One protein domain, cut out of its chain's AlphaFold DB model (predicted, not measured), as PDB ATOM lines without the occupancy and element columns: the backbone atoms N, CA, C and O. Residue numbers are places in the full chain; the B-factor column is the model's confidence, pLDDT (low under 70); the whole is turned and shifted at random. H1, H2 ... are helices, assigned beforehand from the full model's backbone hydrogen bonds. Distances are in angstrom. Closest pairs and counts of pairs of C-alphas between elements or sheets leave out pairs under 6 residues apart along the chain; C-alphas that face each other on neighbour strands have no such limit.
ATOM      1  N   GLU A 134      62.808  79.508 124.089       89.81
ATOM      2  CA  GLU A 134      64.041  79.118 124.782       89.81
ATOM      3  C   GLU A 134      63.826  78.980 126.291       89.81
ATOM      4  O   GLU A 134      64.120  77.925 126.851       89.81
ATOM      5  N   ASN A 135      63.242  79.993 126.941       86.38
ATOM      6  CA  ASN A 135      63.005  79.948 128.386       86.38
ATOM      7  C   ASN A 135      61.960  78.880 128.749       86.38
ATOM      8  O   ASN A 135      62.079  78.203 129.767       86.38
ATOM      9  N   LEU A 136      60.953  78.681 127.890       94.19
ATOM     10  CA  LEU A 136      59.975  77.611 128.070       94.19
ATOM     11  C   LEU A 136      60.630  76.236 127.939       94.19
ATOM     12  O   LEU A 136      60.310  75.345 128.718       94.19
ATOM     13  N   GLN A 137      61.559  76.058 126.996       92.50
ATOM     14  CA  GLN A 137      62.301  74.807 126.881       92.50
ATOM     15  C   GLN A 137      63.174  74.550 128.117       92.50
ATOM     16  O   GLN A 137      63.199  73.423 128.597       92.50
ATOM     17  N   GLN A 138      63.818  75.576 128.682       87.25
ATOM     18  CA  GLN A 138      64.592  75.433 129.924       87.25
ATOM     19  C   GLN A 138      63.720  75.003 131.112       87.25
ATOM     20  O   GLN A 138      64.113  74.119 131.875       87.25
ATOM     21  N   LEU A 139      62.517  75.574 131.250       88.88
ATOM     22  CA  LEU A 139      61.554  75.142 132.268       88.88
ATOM     23  C   LEU A 139      61.151  73.674 132.057       88.88
ATOM     24  O   LEU A 139      61.156  72.880 132.995       88.88
ATOM     25  N   LEU A 140      60.824  73.303 130.818       90.19
ATOM     26  CA  LEU A 140      60.466  71.931 130.459       90.19
ATOM     27  C   LEU A 140      61.590  70.940 130.790       90.19
ATOM     28  O   LEU A 140      61.319  69.902 131.387       90.19
ATOM     29  N   ASP A 141      62.838  71.280 130.467       86.25
ATOM     30  CA  ASP A 141      64.007  70.454 130.777       86.25
ATOM     31  C   ASP A 141      64.202  70.311 132.298       86.25
ATOM     32  O   ASP A 141      64.459  69.210 132.783       86.25
ATOM     33  N   THR A 142      64.003  71.397 133.055       85.38
ATOM     34  CA  THR A 142      64.111  71.421 134.526       85.38
ATOM     35  C   THR A 142      63.117  70.467 135.186       85.38
ATOM     36  O   THR A 142      63.478  69.699 136.076       85.38
ATOM     37  N   TYR A 143      61.868  70.475 134.720       84.50
ATOM     38  CA  TYR A 143      60.804  69.624 135.254       84.50
ATOM     39  C   TYR A 143      60.723  68.243 134.586       84.50
ATOM     40  O   TYR A 143      59.874  67.430 134.958       84.50
ATOM     41  N   GLY A 144      61.575  67.955 133.597       84.75
ATOM     42  CA  GLY A 144      61.520  66.698 132.852       84.75
ATOM     43  C   GLY A 144      60.222  66.519 132.064       84.75
ATOM     44  O   GLY A 144      59.697  65.407 131.977       84.75
ATOM     45  N   LEU A 145      59.668  67.608 131.530       89.81
ATOM     46  CA  LEU A 145      58.389  67.631 130.832       89.81
ATOM     47  C   LEU A 145      58.561  67.825 129.332       89.81
ATOM     48  O   LEU A 145      59.407  68.574 128.855       89.81
ATOM     49  N   THR A 146      57.666  67.220 128.565       92.00
ATOM     50  CA  THR A 146      57.417  67.637 127.186       92.00
ATOM     51  C   THR A 146      56.389  68.772 127.141       92.00
ATOM     52  O   THR A 146      55.540  68.911 128.023       92.00
ATOM     53  N   ILE A 147      56.394  69.564 126.062       94.19
ATOM     54  CA  ILE A 147      55.374  70.607 125.853       94.19
ATOM     55  C   ILE A 147      53.947  70.033 125.813       94.19
ATOM     56  O   ILE A 147      52.993  70.690 126.231       94.19
ATOM     57  N   ASP A 148      53.786  68.797 125.337       93.44
ATOM     58  CA  ASP A 148      52.492  68.115 125.301       93.44
ATOM     59  C   ASP A 148      52.019  67.732 126.711       93.44
ATOM     60  O   ASP A 148      50.830  67.856 127.005       93.44
ATOM     61  N   GLU A 149      52.927  67.305 127.593       92.31
ATOM     62  CA  GLU A 149      52.622  67.023 129.001       92.31
ATOM     63  C   GLU A 149      52.291  68.299 129.769       92.31
ATOM     64  O   GLU A 149      51.274  68.334 130.461       92.31
ATOM     65  N   LEU A 150      53.060  69.375 129.570       94.81
ATOM     66  CA  LEU A 150      52.749  70.680 130.151       94.81
ATOM     67  C   LEU A 150      51.333  71.122 129.757       94.81
ATOM     68  O   LEU A 150      50.501  71.410 130.614       94.81
ATOM     69  N   ASN A 151      51.003  71.081 128.464       94.62
ATOM     70  CA  ASN A 151      49.658  71.418 127.997       94.62
ATOM     71  C   ASN A 151      48.571  70.512 128.597       94.62
ATOM     72  O   ASN A 151      47.452  70.970 128.826       94.62
ATOM     73  N   GLN A 152      48.850  69.233 128.855       91.19
ATOM     74  CA  GLN A 152      47.894  68.348 129.528       91.19
ATOM     75  C   GLN A 152      47.644  68.770 130.978       91.19
ATOM     76  O   GLN A 152      46.482  68.801 131.381       91.19
ATOM     77  N   ILE A 153      48.686  69.153 131.723       92.12
ATOM     78  CA  ILE A 153      48.572  69.661 133.100       92.12
ATOM     79  C   ILE A 153      47.644  70.881 133.145       92.12
ATOM     80  O   ILE A 153      46.689  70.902 133.924       92.12
ATOM     81  N   PHE A 154      47.853  71.850 132.249       94.88
ATOM     82  CA  PHE A 154      46.981  73.023 132.124       94.88
ATOM     83  C   PHE A 154      45.534  72.632 131.790       94.88
ATOM     84  O   PHE A 154      44.598  73.014 132.494       94.88
ATOM     85  N   ASN A 155      45.338  71.792 130.770       92.44
ATOM     86  CA  ASN A 155      43.999  71.384 130.338       92.44
ATOM     87  C   ASN A 155      43.215  70.629 131.427       92.44
ATOM     88  O   ASN A 155      42.009  70.843 131.568       92.44
ATOM     89  N   LEU A 156      43.872  69.756 132.200       88.81
ATOM     90  CA  LEU A 156      43.247  69.015 133.305       88.81
ATOM     91  C   LEU A 156      42.726  69.946 134.407       88.81
ATOM     92  O   LEU A 156      41.704  69.651 135.028       88.81
ATOM     93  N   ASN A 157      43.378  71.092 134.589       90.75
ATOM     94  CA  ASN A 157      43.021  72.104 135.577       90.75
ATOM     95  C   ASN A 157      42.108  73.215 135.015       90.75
ATOM     96  O   ASN A 157      41.835  74.201 135.694       90.75
ATOM     97  N   ASN A 158      41.542  73.018 133.814       94.12
ATOM     98  CA  ASN A 158      40.727  74.001 133.080       94.12
ATOM     99  C   ASN A 158      41.460  75.322 132.806       94.12
ATOM    100  O   ASN A 158      40.846  76.392 132.813       94.12
ATOM    101  N   ASP A 159      42.755  75.228 132.545       96.31
ATOM    102  CA  ASP A 159      43.641  76.350 132.289       96.31
ATOM    103  C   ASP A 159      44.343  76.200 130.923       96.31
ATOM    104  O   ASP A 159      44.150  75.210 130.212       96.31
ATOM    105  N   SER A 160      45.117  77.203 130.509       95.62
ATOM    106  CA  SER A 160      45.837  77.232 129.236       95.62
ATOM    107  C   SER A 160      47.195  77.900 129.389       95.62
ATOM    108  O   SER A 160      47.287  78.981 129.965       95.62
ATOM    109  N   LEU A 161      48.225  77.329 128.762       94.75
ATOM    110  CA  LEU A 161      49.564  77.921 128.696       94.75
ATOM    111  C   LEU A 161      49.566  79.331 128.065       94.75
ATOM    112  O   LEU A 161      50.440  80.144 128.353       94.75
ATOM    113  N   ASP A 162      48.576  79.641 127.223       94.62
ATOM    114  CA  ASP A 162      48.405  80.968 126.612       94.62
ATOM    115  C   ASP A 162      47.982  82.056 127.617       94.62
ATOM    116  O   ASP A 162      48.062  83.240 127.294       94.62
ATOM    117  N   ASN A 163      47.533  81.680 128.821       94.06
ATOM    118  CA  ASN A 163      47.165  82.630 129.875       94.06
ATOM    119  C   ASN A 163      48.388  83.238 130.582       94.06
ATOM    120  O   ASN A 163      48.225  84.152 131.389       94.06
ATOM    121  N   TYR A 164      49.590  82.747 130.276       93.75
ATOM    122  CA  TYR A 164      50.824  83.081 130.975       93.75
ATOM    123  C   TYR A 164      51.783  83.814 130.052       93.75
ATOM    124  O   TYR A 164      52.015  83.402 128.915       93.75
ATOM    125  N   GLU A 165      52.356  84.907 130.543       90.00
ATOM    126  CA  GLU A 165      53.342  85.693 129.795       90.00
ATOM    127  C   GLU A 165      54.773  85.465 130.294       90.00
ATOM    128  O   GLU A 165      55.714  85.681 129.528       90.00
ATOM    129  N   PHE A 166      54.930  84.976 131.527       89.31
ATOM    130  CA  PHE A 166      56.211  84.760 132.191       89.31
ATOM    131  C   PHE A 166      56.390  83.300 132.621       89.31
ATOM    132  O   PHE A 166      55.412  82.577 132.823       89.31
ATOM    133  N   ILE A 167      57.643  82.857 132.715       89.38
ATOM    134  CA  ILE A 167      58.010  81.479 133.061       89.38
ATOM    135  C   ILE A 167      57.739  81.183 134.531       89.38
ATOM    136  O   ILE A 167      57.218  80.116 134.839       89.38
ATOM    137  N   GLU A 168      57.997  82.139 135.413       87.44
ATOM    138  CA  GLU A 168      57.806  82.011 136.857       87.44
ATOM    139  C   GLU A 168      56.331  81.776 137.205       87.44
ATOM    140  O   GLU A 168      56.005  80.992 138.095       87.44
ATOM    141  N   ASP A 169      55.408  82.379 136.445       90.44
ATOM    142  CA  ASP A 169      53.978  82.132 136.629       90.44
ATOM    143  C   ASP A 169      53.606  80.686 136.250       90.44
ATOM    144  O   ASP A 169      52.777  80.060 136.911       90.44
ATOM    145  N   ILE A 170      54.227  80.133 135.200       93.88
ATOM    146  CA  ILE A 170      54.025  78.736 134.781       93.88
ATOM    147  C   ILE A 170      54.625  77.788 135.815       93.88
ATOM    148  O   ILE A 170      54.003  76.787 136.164       93.88
ATOM    149  N   GLU A 171      55.816  78.106 136.311       89.69
ATOM    150  CA  GLU A 171      56.500  77.350 137.353       89.69
ATOM    151  C   GLU A 171      55.655  77.280 138.631       89.69
ATOM    152  O   GLU A 171      55.398  76.196 139.156       89.69
ATOM    153  N   MET A 172      55.102  78.411 139.075       87.38
ATOM    154  CA  MET A 172      54.198  78.460 140.225       87.38
ATOM    155  C   MET A 172      52.944  77.602 140.009       87.38
ATOM    156  O   MET A 172      52.439  76.964 140.938       87.38
ATOM    157  N   VAL A 173      52.425  77.556 138.782       90.62
ATOM    158  CA  VAL A 173      51.302  76.681 138.430       90.62
ATOM    159  C   VAL A 173      51.702  75.212 138.478       90.62
ATOM    160  O   VAL A 173      50.943  74.416 139.024       90.62
ATOM    161  N   LEU A 174      52.882  74.845 137.972       89.38
ATOM    162  CA  LEU A 174      53.405  73.481 138.067       89.38
ATOM    163  C   LEU A 174      53.551  73.035 139.525       89.38
ATOM    164  O   LEU A 174      53.095  71.946 139.861       89.38
ATOM    165  N   ILE A 175      54.074  73.901 140.397       85.19
ATOM    166  CA  ILE A 175      54.166  73.651 141.844       85.19
ATOM    167  C   ILE A 175      52.776  73.415 142.456       85.19
ATOM    168  O   ILE A 175      52.602  72.537 143.298       85.19
ATOM    169  N   ASN A 176      51.767  74.181 142.034       87.56
ATOM    170  CA  ASN A 176      50.412  74.074 142.578       87.56
ATOM    171  C   ASN A 176      49.620  72.878 142.030       87.56
ATOM    172  O   ASN A 176      48.811  72.294 142.751       87.56
ATOM    173  N   TYR A 177      49.777  72.560 140.748       89.81
ATOM    174  CA  TYR A 177      49.037  71.488 140.078       89.81
ATOM    175  C   TYR A 177      49.706  70.124 140.260       89.81
ATOM    176  O   TYR A 177      49.019  69.104 140.186       89.81
ATOM    177  N   GLY A 178      51.012  70.114 140.529       87.94
ATOM    178  CA  GLY A 178      51.845  68.924 140.604       87.94
ATOM    179  C   GLY A 178      52.193  68.383 139.220       87.94
ATOM    180  O   GLY A 178      51.392  68.417 138.277       87.94
ATOM    181  N   VAL A 179      53.399  67.834 139.093       89.31
ATOM    182  CA  VAL A 179      53.819  67.165 137.856       89.31
ATOM    183  C   VAL A 179      53.303  65.723 137.841       89.31
ATOM    184  O   VAL A 179      53.686  64.945 138.709       89.31
ATOM    185  N   PRO A 180      52.460  65.303 136.881       89.44
ATOM    186  CA  PRO A 180      51.892  63.961 136.865       89.44
ATOM    187  C   PRO A 180      52.960  62.894 136.605       89.44
ATOM    188  O   PRO A 180      53.939  63.113 135.886       89.44
ATOM    189  N   ILE A 181      52.727  61.697 137.143       90.94
ATOM    190  CA  ILE A 181      53.580  60.535 136.877       90.94
ATOM    191  C   ILE A 181      53.223  59.954 135.500       90.94
ATOM    192  O   ILE A 181      52.191  59.304 135.320       90.94
ATOM    193  N   THR A 182      54.094  60.180 134.520       90.12
ATOM    194  CA  THR A 182      54.063  59.589 133.177       90.12
ATOM    195  C   THR A 182      55.292  58.696 132.992       90.12
ATOM    196  O   THR A 182      56.188  58.679 133.831       90.12
ATOM    197  N   GLU A 183      55.359  57.936 131.895       90.88
ATOM    198  CA  GLU A 183      56.570  57.165 131.560       90.88
ATOM    199  C   GLU A 183      57.795  58.089 131.436       90.88
ATOM    200  O   GLU A 183      58.847  57.789 131.988       90.88
ATOM    201  N   HIS A 184      57.633  59.256 130.806       89.38
ATOM    202  CA  HIS A 184      58.715  60.218 130.600       89.38
ATOM    203  C   HIS A 184      59.168  60.903 131.898       89.38
ATOM    204  O   HIS A 184      60.370  60.984 132.166       89.38
ATOM    205  N   THR A 185      58.231  61.380 132.724       90.56
ATOM    206  CA  THR A 185      58.580  62.054 133.986       90.56
ATOM    207  C   THR A 185      59.168  61.069 134.997       90.56
ATOM    208  O   THR A 185      60.118  61.403 135.706       90.56
ATOM    209  N   LEU A 186      58.683  59.822 135.006       93.81
ATOM    210  CA  LEU A 186      59.251  58.749 135.816       93.81
ATOM    211  C   LEU A 186      60.661  58.366 135.355       93.81
ATOM    212  O   LEU A 186      61.551  58.244 136.193       93.81
ATOM    213  N   ASP A 187      60.892  58.217 134.050       93.62
ATOM    214  CA  ASP A 187      62.226  57.939 133.509       93.62
ATOM    215  C   ASP A 187      63.210  59.072 133.833       93.62
ATOM    216  O   ASP A 187      64.359  58.812 134.195       93.62
ATOM    217  N   THR A 188      62.760  60.329 133.767       89.44
ATOM    218  CA  THR A 188      63.582  61.488 134.145       89.44
ATOM    219  C   THR A 188      63.967  61.440 135.622       89.44
ATOM    220  O   THR A 188      65.148  61.540 135.951       89.44
ATOM    221  N   LEU A 189      63.001  61.192 136.513       91.00
ATOM    222  CA  LEU A 189      63.258  61.015 137.944       91.00
ATOM    223  C   LEU A 189      64.268  59.893 138.205       91.00
ATOM    224  O   LEU A 189      65.211  60.066 138.976       91.00
ATOM    225  N   LEU A 190      64.075  58.740 137.564       93.00
ATOM    226  CA  LEU A 190      64.949  57.581 137.719       93.00
ATOM    227  C   LEU A 190      66.384  57.899 137.283       93.00
ATOM    228  O   LEU A 190      67.322  57.569 138.006       93.00
ATOM    229  N   ASN A 191      66.556  58.599 136.160       90.31
ATOM    230  CA  ASN A 191      67.870  59.032 135.689       90.31
ATOM    231  C   ASN A 191      68.531  60.021 136.658       90.31
ATOM    232  O   ASN A 191      69.699  59.831 136.989       90.31
ATOM    233  N   ASN A 192      67.783  61.009 137.161       87.06
ATOM    234  CA  ASN A 192      68.299  62.022 138.089       87.06
ATOM    235  C   ASN A 192      68.823  61.414 139.399       87.06
ATOM    236  O   ASN A 192      69.803  61.895 139.952       87.06
ATOM    237  N   PHE A 193      68.202  60.338 139.888       87.75
ATOM    238  CA  PHE A 193      68.656  59.642 141.099       87.75
ATOM    239  C   PHE A 193      69.576  58.443 140.826       87.75
ATOM    240  O   PHE A 193      69.997  57.754 141.763       87.75
ATOM    241  N   GLY A 194      69.881  58.161 139.556       92.25
ATOM    242  CA  GLY A 194      70.673  57.001 139.155       92.25
ATOM    243  C   GLY A 194      70.020  55.670 139.541       92.25
ATOM    244  O   GLY A 194      70.723  54.737 139.934       92.25
ATOM    245  N   LEU A 195      68.688  55.590 139.481       94.75
ATOM    246  CA  LEU A 195      67.883  54.430 139.854       94.75
ATOM    247  C   LEU A 195      67.282  53.731 138.632       94.75
ATOM    248  O   LEU A 195      66.967  54.335 137.615       94.75
ATOM    249  N   SER A 196      67.040  52.432 138.770       95.25
ATOM    250  CA  SER A 196      66.141  51.683 137.890       95.25
ATOM    251  C   SER A 196      64.723  51.628 138.464       95.25
ATOM    252  O   SER A 196      64.521  51.706 139.678       95.25
ATOM    253  N   LEU A 197      63.730  51.389 137.603       96.19
ATOM    254  CA  LEU A 197      62.343  51.178 138.032       96.19
ATOM    255  C   LEU A 197      62.202  49.995 139.010       96.19
ATOM    256  O   LEU A 197      61.352  50.018 139.897       96.19
ATOM    257  N   GLU A 198      63.028  48.953 138.866       96.25
ATOM    258  CA  GLU A 198      63.054  47.817 139.796       96.25
ATOM    259  C   GLU A 198      63.523  48.253 141.189       96.25
ATOM    260  O   GLU A 198      62.865  47.932 142.177       96.25
ATOM    261  N   GLN A 199      64.599  49.043 141.268       95.50
ATOM    262  CA  GLN A 199      65.086  49.593 142.536       95.50
ATOM    263  C   GLN A 199      64.062  50.527 143.178       95.50
ATOM    264  O   GLN A 199      63.821  50.407 144.374       95.50
ATOM    265  N   LEU A 200      63.413  51.403 142.401       96.44
ATOM    266  CA  LEU A 200      62.353  52.265 142.921       96.44
ATOM    267  C   LEU A 200      61.219  51.433 143.539       96.44
ATOM    268  O   LEU A 200      60.866  51.631 144.695       96.44
ATOM    269  N   ASN A 201      60.691  50.443 142.813       96.69
ATOM    270  CA  ASN A 201      59.639  49.574 143.349       96.69
ATOM    271  C   ASN A 201      60.088  48.797 144.594       96.69
ATOM    272  O   ASN A 201      59.287  48.595 145.507       96.69
ATOM    273  N   GLN A 202      61.354  48.378 144.647       95.88
ATOM    274  CA  GLN A 202      61.918  47.694 145.806       95.88
ATOM    275  C   GLN A 202      61.954  48.609 147.039       95.88
ATOM    276  O   GLN A 202      61.471  48.199 148.090       95.88
ATOM    277  N   ILE A 203      62.432  49.854 146.901       94.38
ATOM    278  CA  ILE A 203      62.470  50.849 147.991       94.38
ATOM    279  C   ILE A 203      61.072  51.050 148.585       94.38
ATOM    280  O   ILE A 203      60.896  50.994 149.803       94.38
ATOM    281  N   PHE A 204      60.064  51.238 147.731       96.00
ATOM    282  CA  PHE A 204      58.684  51.424 148.181       96.00
ATOM    283  C   PHE A 204      58.143  50.155 148.848       96.00
ATOM    284  O   PHE A 204      57.590  50.222 149.945       96.00
ATOM    285  N   SER A 205      58.380  48.979 148.261       96.38
ATOM    286  CA  SER A 205      57.939  47.707 148.840       96.38
ATOM    287  C   SER A 205      58.570  47.421 150.208       96.38
ATOM    288  O   SER A 205      57.873  46.921 151.093       96.38
ATOM    289  N   ASP A 206      59.855  47.729 150.405       93.31
ATOM    290  CA  ASP A 206      60.555  47.533 151.685       93.31
ATOM    291  C   ASP A 206      59.983  48.422 152.798       93.31
ATOM    292  O   ASP A 206      59.998  48.052 153.974       93.31
ATOM    293  N   ASN A 207      59.380  49.549 152.416       92.19
ATOM    294  CA  ASN A 207      58.692  50.473 153.309       92.19
ATOM    295  C   ASN A 207      57.175  50.213 153.413       92.19
ATOM    296  O   ASN A 207      56.449  51.015 153.998       92.19
ATOM    297  N   ASN A 208      56.691  49.061 152.925       95.75
ATOM    298  CA  ASN A 208      55.266  48.696 152.856       95.75
ATOM    299  C   ASN A 208      54.409  49.705 152.073       95.75
ATOM    300  O   ASN A 208      53.242  49.929 152.406       95.75
ATOM    301  N   ASP A 209      54.985  50.288 151.031       96.44
ATOM    302  CA  ASP A 209      54.376  51.296 150.177       96.44
ATOM    303  C   ASP A 209      54.389  50.865 148.695       96.44
ATOM    304  O   ASP A 209      54.874  49.787 148.340       96.44
ATOM    305  N   SER A 210      53.792  51.667 147.813       96.06
ATOM    306  CA  SER A 210      53.665  51.380 146.384       96.06
ATOM    307  C   SER A 210      53.669  52.659 145.559       96.06
ATOM    308  O   SER A 210      52.997  53.622 145.911       96.06
ATOM    309  N   LEU A 211      54.321  52.621 144.392       94.12
ATOM    310  CA  LEU A 211      54.298  53.708 143.406       94.12
ATOM    311  C   LEU A 211      52.866  54.139 143.030       94.12
ATOM    312  O   LEU A 211      52.617  55.310 142.786       94.12
ATOM    313  N   ASN A 212      51.904  53.209 143.051       94.12
ATOM    314  CA  ASN A 212      50.499  53.495 142.729       94.12
ATOM    315  C   ASN A 212      49.769  54.347 143.785       94.12
ATOM    316  O   ASN A 212      48.596  54.656 143.590       94.12
ATOM    317  N   ASN A 213      50.410  54.655 144.916       95.62
ATOM    318  CA  ASN A 213      49.846  55.522 145.951       95.62
ATOM    319  C   ASN A 213      50.110  57.013 145.679       95.62
ATOM    320  O   ASN A 213      49.682  57.847 146.474       95.62
ATOM    321  N   TYR A 214      50.806  57.336 144.586       94.81
ATOM    322  CA  TYR A 214      51.243  58.682 144.238       94.81
ATOM    323  C   TYR A 214      50.642  59.109 142.906       94.81
ATOM    324  O   TYR A 214      50.657  58.346 141.941       94.81
ATOM    325  N   ASP A 215      50.136  60.340 142.865       89.38
ATOM    326  CA  ASP A 215      49.528  60.921 141.666       89.38
ATOM    327  C   ASP A 215      50.498  61.860 140.922       89.38
ATOM    328  O   ASP A 215      50.377  62.049 139.709       89.38
ATOM    329  N   ASN A 216      51.483  62.425 141.631       91.06
ATOM    330  CA  ASN A 216      52.467  63.363 141.095       91.06
ATOM    331  C   ASN A 216      53.908  63.016 141.523       91.06
ATOM    332  O   ASN A 216      54.148  62.282 142.486       91.06
ATOM    333  N   ILE A 217      54.863  63.541 140.759       89.81
ATOM    334  CA  ILE A 217      56.302  63.352 140.922       89.81
ATOM    335  C   ILE A 217      56.798  63.982 142.225       89.81
ATOM    336  O   ILE A 217      57.632  63.378 142.889       89.81
ATOM    337  N   ASP A 218      56.273  65.133 142.640       86.50
ATOM    338  CA  ASP A 218      56.760  65.857 143.822       86.50
ATOM    339  C   ASP A 218      56.527  65.072 145.125       86.50
ATOM    340  O   ASP A 218      57.427  64.938 145.969       86.50
ATOM    341  N   ASP A 219      55.343  64.476 145.266       90.62
ATOM    342  CA  ASP A 219      54.994  63.592 146.378       90.62
ATOM    343  C   ASP A 219      55.834  62.309 146.343       90.62
ATOM    344  O   ASP A 219      56.346  61.864 147.380       90.62
ATOM    345  N   LEU A 220      56.036  61.746 145.145       93.06
ATOM    346  CA  LEU A 220      56.870  60.565 144.945       93.06
ATOM    347  C   LEU A 220      58.329  60.830 145.345       93.06
ATOM    348  O   LEU A 220      58.908  60.039 146.090       93.06
ATOM    349  N   VAL A 221      58.917  61.942 144.893       90.00
ATOM    350  CA  VAL A 221      60.280  62.377 145.241       90.00
ATOM    351  C   VAL A 221      60.389  62.599 146.740       90.00
ATOM    352  O   VAL A 221      61.321  62.106 147.374       90.00
ATOM    353  N   THR A 222      59.416  63.290 147.335       86.69
ATOM    354  CA  THR A 222      59.393  63.541 148.779       86.69
ATOM    355  C   THR A 222      59.464  62.237 149.571       86.69
ATOM    356  O   THR A 222      60.224  62.151 150.541       86.69
ATOM    357  N   LYS A 223      58.721  61.211 149.146       90.56
ATOM    358  CA  LYS A 223      58.700  59.903 149.812       90.56
ATOM    359  C   LYS A 223      59.917  59.048 149.513       90.56
ATOM    360  O   LYS A 223      60.462  58.448 150.434       90.56
ATOM    361  N   LEU A 224      60.413  59.070 148.280       89.31
ATOM    362  CA  LEU A 224      61.674  58.432 147.911       89.31
ATOM    363  C   LEU A 224      62.838  58.958 148.768       89.31
ATOM    364  O   LEU A 224      63.606  58.171 149.320       89.31
ATOM    365  N   LEU A 225      62.929  60.277 148.950       84.19
ATOM    366  CA  LEU A 225      63.921  60.906 149.827       84.19
ATOM    367  C   LEU A 225      63.688  60.566 151.311       84.19
ATOM    368  O   LEU A 225      64.633  60.487 152.092       84.19
ATOM    369  N   GLU A 226      62.448  60.358 151.747       83.50
ATOM    370  CA  GLU A 226      62.175  59.904 153.116       83.50
ATOM    371  C   GLU A 226      62.678  58.473 153.356       83.50
ATOM    372  O   GLU A 226      63.291  58.209 154.393       83.50
ATOM    373  N   TYR A 227      62.452  57.578 152.394       86.94
ATOM    374  CA  TYR A 227      62.864  56.174 152.459       86.94
ATOM    375  C   TYR A 227      64.362  55.970 152.272       86.94
ATOM    376  O   TYR A 227      64.929  55.036 152.836       86.94
ATOM    377  N   GLY A 228      65.008  56.872 151.541       85.56
ATOM    378  CA  GLY A 228      66.430  56.810 151.279       85.56
ATOM    379  C   GLY A 228      66.748  56.176 149.933       85.56
ATOM    380  O   GLY A 228      66.155  55.183 149.517       85.56
TER     381      GLY A 228
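What this domain is: This is residues 134 to 228 of the 492 residues of a protein of Bacillus sp. DNRA2 (UniProt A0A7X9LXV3). Two small lobes of three short helices each, H1 to H3 and H4 to H6, sit end to end along the longest axis, joined by residues 178 to 182. In the first lobe H1 and H3 run side by side, with H2 near both; in the second, H6 packs on H4 and H5, which stand nearly at right angles to each other. The printed part has 95 residues with six named helices, H1 to H6 in chain order, and no named strand; the class is all helix. The whole is compact, with a radius of gyration of the C-alphas of 14.3 A, yet elongated, with spans of 44 by 25 by 20 A.

How they stand to each other: H1, residues 134 to 143, touches H3, residues 167 to 177, at a shallow tilt of 28 degrees, the same way; their closest C-alphas, of Leu 136 and Ile 167, are 6.6 A apart. H2, residues 147 to 156, is close to H1 but not clearly touching, with the closest C-alphas, of Leu 140 and Ile 147, 7.0 A apart; their lines are only just about perpendicular, at 72 degrees. H2 and H3 are also close but not clearly touching, with the closest C-alphas, of Ile 153 and Tyr 177, 7.2 A apart. H4, residues 183 to 192, is apart from H3; it is close to H1 but not clearly touching, with the C-alphas of Tyr 143 and Thr 185 the closest, at 8.0 A. H5, residues 197 to 206, and H4 are close but not clearly touching and about perpendicular, at 80 degrees. H6, residues 217 to 227, touches H4 at a steep tilt of 41 degrees, with the closest C-alphas, of Thr 185 and Ile 217, 7.4 A apart. H6 touches H5 at a steep tilt of 56 degrees, with the closest C-alphas, of Ile 203 and Tyr 227, 7.0 A apart. H3 and H6 are only just apart, at 8.4 A. The helix packing is only just mostly crossed. In H1 to H6 every O i to N i+4 pair is within hydrogen-bond range.

Where its parts are: H1 begins at C-alpha 134, (64.041, 79.118, 124.782), and measures 14.5 A from first to last C-alpha. H2 measures 14.3 A and H3 15.2 A. H4, 14.3 A long, begins at C-alpha 183, (56.570, 57.165, 131.560). H5 measures 14.2 A. H6, 15.1 A long, ends at C-alpha 227, (62.864, 56.174, 152.459).

The domain as a whole: The two C-alphas farthest apart, of Glu 165 and Asp 206, are 44.6 A apart. The printed part has no cut and no long link. The mean pLDDT of the printed part is 91.3, and no printed residue is under 70.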